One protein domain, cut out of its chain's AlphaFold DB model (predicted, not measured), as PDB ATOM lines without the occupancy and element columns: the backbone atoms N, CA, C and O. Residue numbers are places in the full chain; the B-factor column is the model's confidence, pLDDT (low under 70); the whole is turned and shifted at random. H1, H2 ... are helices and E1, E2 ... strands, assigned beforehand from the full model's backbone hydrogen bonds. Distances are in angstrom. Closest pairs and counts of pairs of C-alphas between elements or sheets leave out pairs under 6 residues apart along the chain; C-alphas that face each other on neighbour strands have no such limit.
ATOM      1  N   LEU A  27       5.432  31.460 -34.661       67.75
ATOM      2  CA  LEU A  27       5.967  30.541 -35.662       67.75
ATOM      3  C   LEU A  27       4.970  29.430 -36.022       67.75
ATOM      4  O   LEU A  27       4.765  29.152 -37.204       67.75
ATOM      5  N   GLN A  28       4.328  28.811 -35.027       69.50
ATOM      6  CA  GLN A  28       3.317  27.775 -35.255       69.50
ATOM      7  C   GLN A  28       2.095  28.345 -35.984       69.50
ATOM      8  O   GLN A  28       1.641  27.740 -36.955       69.50
ATOM      9  N   VAL A  29       1.624  29.537 -35.599       70.94
ATOM     10  CA  VAL A  29       0.547  30.248 -36.313       70.94
ATOM     11  C   VAL A  29       0.934  30.493 -37.775       70.94
ATOM     12  O   VAL A  29       0.160  30.196 -38.686       70.94
ATOM     13  N   GLY A  30       2.160  30.963 -38.027       70.25
ATOM     14  CA  GLY A  30       2.679  31.176 -39.380       70.25
ATOM     15  C   GLY A  30       2.729  29.896 -40.225       70.25
ATOM     16  O   GLY A  30       2.328  29.907 -41.390       70.25
ATOM     17  N   LEU A  31       3.172  28.778 -39.645       77.81
ATOM     18  CA  LEU A  31       3.213  27.479 -40.325       77.81
ATOM     19  C   LEU A  31       1.814  26.947 -40.647       77.81
ATOM     20  O   LEU A  31       1.590  26.446 -41.751       77.81
ATOM     21  N   GLN A  32       0.860  27.072 -39.723       81.00
ATOM     22  CA  GLN A  32      -0.513  26.632 -39.975       81.00
ATOM     23  C   GLN A  32      -1.201  27.522 -41.016       81.00
ATOM     24  O   GLN A  32      -1.833  26.989 -41.929       81.00
ATOM     25  N   ASN A  33      -1.007  28.848 -40.966       77.25
ATOM     26  CA  ASN A  33      -1.489  29.772 -42.000       77.25
ATOM     27  C   ASN A  33      -0.986  29.347 -43.393       77.25
ATOM     28  O   ASN A  33      -1.786  29.255 -44.321       77.25
ATOM     29  N   LYS A  34       0.309  29.011 -43.536       79.25
ATOM     30  CA  LYS A  34       0.875  28.513 -44.806       79.25
ATOM     31  C   LYS A  34       0.209  27.223 -45.285       79.25
ATOM     32  O   LYS A  34      -0.068  27.100 -46.471       79.25
ATOM     33  N   ARG A  35      -0.055  26.274 -44.383       81.94
ATOM     34  CA  ARG A  35      -0.709  24.995 -44.717       81.94
ATOM     35  C   ARG A  35      -2.152  25.193 -45.176       81.94
ATOM     36  O   ARG A  35      -2.559  24.605 -46.166       81.94
ATOM     37  N   VAL A  36      -2.917  26.042 -44.492       80.50
ATOM     38  CA  VAL A  36      -4.300  26.361 -44.888       80.50
ATOM     39  C   VAL A  36      -4.337  27.130 -46.213       80.50
ATOM     40  O   VAL A  36      -5.201  26.867 -47.046       80.50
ATOM     41  N   ALA A  37      -3.373  28.024 -46.451       77.38
ATOM     42  CA  ALA A  37      -3.270  28.805 -47.686       77.38
ATOM     43  C   ALA A  37      -2.975  27.971 -48.950       77.38
ATOM     44  O   ALA A  37      -3.117  28.490 -50.053       77.38
ATOM     45  N   GLN A  38      -2.600  26.690 -48.820       81.88
ATOM     46  CA  GLN A  38      -2.459  25.766 -49.957       81.88
ATOM     47  C   GLN A  38      -3.808  25.362 -50.570       81.88
ATOM     48  O   GLN A  38      -3.848  24.803 -51.664       81.88
ATOM     49  N   HIS A  39      -4.916  25.617 -49.873       80.81
ATOM     50  CA  HIS A  39      -6.259  25.329 -50.352       80.81
ATOM     51  C   HIS A  39      -6.987  26.620 -50.723       80.81
ATOM     52  O   HIS A  39      -6.879  27.636 -50.032       80.81
ATOM     53  N   SER A  40      -7.788  26.570 -51.789       73.44
ATOM     54  CA  SER A  40      -8.658  27.684 -52.161       73.44
ATOM     55  C   SER A  40      -9.650  27.984 -51.037       73.44
ATOM     56  O   SER A  40     -10.304  27.087 -50.500       73.44
ATOM     57  N   ILE A  41      -9.758  29.259 -50.682       68.06
ATOM     58  CA  ILE A  41     -10.580  29.729 -49.563       68.06
ATOM     59  C   ILE A  41     -12.045  29.361 -49.778       68.06
ATOM     60  O   ILE A  41     -12.573  29.513 -50.878       68.06
ATOM     61  N   GLY A  42     -12.699  28.899 -48.712       61.34
ATOM     62  CA  GLY A  42     -14.108  28.500 -48.739       61.34
ATOM     63  C   GLY A  42     -14.368  27.119 -49.346       61.34
ATOM     64  O   GLY A  42     -15.518  26.699 -49.386       61.34
ATOM     65  N   THR A  43     -13.336  26.397 -49.797       70.00
ATOM     66  CA  THR A  43     -13.484  24.979 -50.157       70.00
ATOM     67  C   THR A  43     -13.624  24.104 -48.915       70.00
ATOM     68  O   THR A  43     -13.118  24.443 -47.844       70.00
ATOM     69  N   ASP A  44     -14.237  22.932 -49.072       72.06
ATOM     70  CA  ASP A  44     -14.356  21.930 -48.009       72.06
ATOM     71  C   ASP A  44     -13.004  21.580 -47.379       72.06
ATOM     72  O   ASP A  44     -12.864  21.582 -46.159       72.06
ATOM     73  N   LYS A  45     -11.971  21.380 -48.208       78.00
ATOM     74  CA  LYS A  45     -10.605  21.091 -47.741       78.00
ATOM     75  C   LYS A  45     -10.027  22.235 -46.906       78.00
ATOM     76  O   LYS A  45      -9.379  21.987 -45.890       78.00
ATOM     77  N   TRP A  46     -10.266  23.479 -47.325       78.75
ATOM     78  CA  TRP A  46      -9.836  24.667 -46.588       78.75
ATOM     79  C   TRP A  46     -10.539  24.760 -45.227       78.75
ATOM     80  O   TRP A  46      -9.869  24.928 -44.207       78.75
ATOM     81  N   LEU A  47     -11.865  24.575 -45.205       74.50
ATOM     82  CA  LEU A  47     -12.683  24.605 -43.989       74.50
ATOM     83  C   LEU A  47     -12.300  23.489 -43.015       74.50
ATOM     84  O   LEU A  47     -12.090  23.761 -41.837       74.50
ATOM     85  N   ASP A  48     -12.140  22.259 -43.501       79.50
ATOM     86  CA  ASP A  48     -11.780  21.118 -42.661       79.50
ATOM     87  C   ASP A  48     -10.394  21.286 -42.043       79.50
ATOM     88  O   ASP A  48     -10.196  20.986 -40.866       79.50
ATOM     89  N   ARG A  49      -9.418  21.792 -42.807       82.44
ATOM     90  CA  ARG A  49      -8.063  22.005 -42.288       82.44
ATOM     91  C   ARG A  49      -8.025  23.111 -41.238       82.44
ATOM     92  O   ARG A  49      -7.366  22.948 -40.207       82.44
ATOM     93  N   LEU A  50      -8.707  24.222 -41.512       80.19
ATOM     94  CA  LEU A  50      -8.804  25.352 -40.598       80.19
ATOM     95  C   LEU A  50      -9.509  24.934 -39.310       80.19
ATOM     96  O   LEU A  50      -8.950  25.092 -38.229       80.19
ATOM     97  N   GLY A  51     -10.692  24.339 -39.431       78.75
ATOM     98  CA  GLY A  51     -11.515  23.981 -38.290       78.75
ATOM     99  C   GLY A  51     -10.909  22.883 -37.413       78.75
ATOM    100  O   GLY A  51     -10.939  23.037 -36.199       78.75
ATOM    101  N   ARG A  52     -10.232  21.864 -37.978       79.81
ATOM    102  CA  ARG A  52      -9.439  20.906 -37.170       79.81
ATOM    103  C   ARG A  52      -8.382  21.618 -36.343       79.81
ATOM    104  O   ARG A  52      -8.286  21.415 -35.146       79.81
ATOM    105  N   THR A  53      -7.619  22.501 -36.981       78.12
ATOM    106  CA  THR A  53      -6.540  23.216 -36.294       78.12
ATOM    107  C   THR A  53      -7.095  24.136 -35.200       78.12
ATOM    108  O   THR A  53      -6.484  24.254 -34.145       78.12
ATOM    109  N   LEU A  54      -8.250  24.770 -35.413       77.44
ATOM    110  CA  LEU A  54      -8.904  25.597 -34.394       77.44
ATOM    111  C   LEU A  54      -9.424  24.765 -33.215       77.44
ATOM    112  O   LEU A  54      -9.228  25.164 -32.070       77.44
ATOM    113  N   TRP A  55     -10.032  23.614 -33.507       74.12
ATOM    114  CA  TRP A  55     -10.518  22.653 -32.518       74.12
ATOM    115  C   TRP A  55      -9.379  22.092 -31.659       74.12
ATOM    116  O   TRP A  55      -9.414  22.205 -30.437       74.12
ATOM    117  N   ASP A  56      -8.325  21.576 -32.296       75.06
ATOM    118  CA  ASP A  56      -7.176  20.955 -31.623       75.06
ATOM    119  C   ASP A  56      -6.425  21.942 -30.718       75.06
ATOM    120  O   ASP A  56      -5.828  21.552 -29.719       75.06
ATOM    121  N   ASN A  57      -6.453  23.233 -31.066       70.50
ATOM    122  CA  ASN A  57      -5.817  24.304 -30.295       70.50
ATOM    123  C   ASN A  57      -6.808  25.067 -29.401       70.50
ATOM    124  O   ASN A  57      -6.452  26.113 -28.866       70.50
ATOM    125  N   GLN A  58      -8.034  24.552 -29.251       66.38
ATOM    126  CA  GLN A  58      -9.063  25.011 -28.316       66.38
ATOM    127  C   GLN A  58      -9.357  26.516 -28.338       66.38
ATOM    128  O   GLN A  58      -9.674  27.070 -27.291       66.38
ATOM    129  N   TYR A  59      -9.266  27.185 -29.495       69.19
ATOM    130  CA  TYR A  59      -9.439  28.643 -29.609       69.19
ATOM    131  C   TYR A  59     -10.649  29.145 -28.795       69.19
ATOM    132  O   TYR A  59     -11.793  28.839 -29.129       69.19
ATOM    133  N   GLY A  60     -10.402  29.899 -27.718       60.44
ATOM    134  CA  GLY A  60     -11.383  30.179 -26.666       60.44
ATOM    135  C   GLY A  60     -12.547  31.024 -27.167       60.44
ATOM    136  O   GLY A  60     -13.679  30.868 -26.714       60.44
ATOM    137  N   GLU A  61     -12.305  31.846 -28.191       63.53
ATOM    138  CA  GLU A  61     -13.329  32.604 -28.909       63.53
ATOM    139  C   GLU A  61     -14.368  31.698 -29.597       63.53
ATOM    140  O   GLU A  61     -15.467  32.161 -29.904       63.53
ATOM    141  N   LEU A  62     -14.038  30.421 -29.809       67.19
ATOM    142  CA  LEU A  62     -14.858  29.409 -30.478       67.19
ATOM    143  C   LEU A  62     -15.398  28.327 -29.538       67.19
ATOM    144  O   LEU A  62     -16.122  27.446 -30.002       67.19
ATOM    145  N   GLY A  63     -15.085  28.392 -28.239       61.72
ATOM    146  CA  GLY A  63     -15.472  27.365 -27.262       61.72
ATOM    147  C   GLY A  63     -16.986  27.169 -27.113       61.72
ATOM    148  O   GLY A  63     -17.422  26.097 -26.713       61.72
ATOM    149  N   ASN A  64     -17.782  28.175 -27.487       64.38
ATOM    150  CA  ASN A  64     -19.247  28.138 -27.424       64.38
ATOM    151  C   ASN A  64     -19.919  27.859 -28.778       64.38
ATOM    152  O   ASN A  64     -21.146  27.856 -28.845       64.38
ATOM    153  N   LEU A  65     -19.153  27.685 -29.861       69.38
ATOM    154  CA  LEU A  65     -19.740  27.329 -31.152       69.38
ATOM    155  C   LEU A  65     -20.159  25.863 -31.145       69.38
ATOM    156  O   LEU A  65     -19.444  25.015 -30.612       69.38
ATOM    157  N   THR A  66     -21.277  25.549 -31.795       68.50
ATOM    158  CA  THR A  66     -21.607  24.155 -32.096       68.50
ATOM    159  C   THR A  66     -20.699  23.665 -33.227       68.50
ATOM    160  O   THR A  66     -20.358  24.430 -34.125       68.50
ATOM    161  N   TRP A  67     -20.282  22.399 -33.207       66.38
ATOM    162  CA  TRP A  67     -19.393  21.815 -34.220       66.38
ATOM    163  C   TRP A  67     -19.977  20.518 -34.777       66.38
ATOM    164  O   TRP A  67     -20.445  19.664 -34.026       66.38
ATOM    165  N   LYS A  68     -19.885  20.325 -36.097       64.00
ATOM    166  CA  LYS A  68     -20.136  19.038 -36.759       64.00
ATOM    167  C   LYS A  68     -18.822  18.513 -37.317       64.00
ATOM    168  O   LYS A  68     -18.379  18.906 -38.398       64.00
ATOM    169  N   GLY A  69     -18.180  17.635 -36.550       67.88
ATOM    170  CA  GLY A  69     -16.798  17.238 -36.808       67.88
ATOM    171  C   GLY A  69     -15.874  18.452 -36.713       67.88
ATOM    172  O   GLY A  69     -15.935  19.206 -35.751       67.88
ATOM    173  N   SER A  70     -15.054  18.684 -37.737       59.84
ATOM    174  CA  SER A  70     -14.131  19.822 -37.787       59.84
ATOM    175  C   SER A  70     -14.734  21.119 -38.317       59.84
ATOM    176  O   SER A  70     -13.984  22.027 -38.658       59.84
ATOM    177  N   ARG A  71     -16.057  21.218 -38.469       64.75
ATOM    178  CA  ARG A  71     -16.707  22.404 -39.039       64.75
ATOM    179  C   ARG A  71     -17.556  23.103 -37.981       64.75
ATOM    180  O   ARG A  71     -18.399  22.428 -37.388       64.75
ATOM    181  N   PRO A  72     -17.386  24.420 -37.767       63.97
ATOM    182  CA  PRO A  72     -18.292  25.160 -36.907       63.97
ATOM    183  C   PRO A  72     -19.677  25.215 -37.563       63.97
ATOM    184  O   PRO A  72     -19.820  25.569 -38.735       63.97
ATOM    185  N   CYS A  73     -20.686  24.840 -36.790       62.34
ATOM    186  CA  CYS A  73     -22.097  24.958 -37.096       62.34
ATOM    187  C   CYS A  73     -22.617  26.237 -36.457       62.34
ATOM    188  O   CYS A  73     -22.789  26.334 -35.248       62.34
ATOM    189  N   PHE A  74     -22.877  27.228 -37.295       60.72
ATOM    190  CA  PHE A  74     -23.525  28.454 -36.855       60.72
ATOM    191  C   PHE A  74     -25.008  28.180 -36.616       60.72
ATOM    192  O   PHE A  74     -25.614  27.422 -37.375       60.72
TER     193      PHE A  74
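This is residues 27 to 74 of the 307 residues of an uncharacterized protein of Parasedimentitalea marina (UniProt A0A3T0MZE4). A flat row of three parts: helix H1, then helix H2 folded back beside it in the middle, then a tiny hairpin of strands E1 and E2 on the far side of H2. The printed part has 48 residues, with named elements in the order H1, H2, E1, E2, the strands antiparallel; the class is mixed, helices and strands. It is compact, with a radius of gyration of the C-alphas of 10.8 A and spans of 27 by 24 by 13 A.

H1, residues 27 to 36, begins at C-alpha (5.967, 30.541, -35.662) and is 14.4 A long. H2, residues 44 to 56, is 17.9 A long. E1 is residues 66 to 68; E2, residues 71 to 73, ends at C-alpha (-22.097, 24.958, -37.096).

H1 and H2, a helical hairpin, touch, their closest C-alphas, Val 36 and Trp 46, 6.0 A apart; they run opposite ways at a shallow tilt of 26 degrees. In both, every O i to N i+4 pair is within hydrogen-bond range. The closest C-alphas of H2 and E2, Gly 51 and Arg 71, are 5.5 A apart. In the hairpin E1 and E2, N 73 and O 66 are within hydrogen-bond range at 2.7 A. H1 is apart from E1 and E2.

The C-alphas farthest apart, Leu 27 and Phe 74, are 29.6 A apart. The printed part has no cut and no long link. Mean pLDDT of the printed part is 71.9; residues 27 to 28, 41 to 42 and 58 to 74 are under 70.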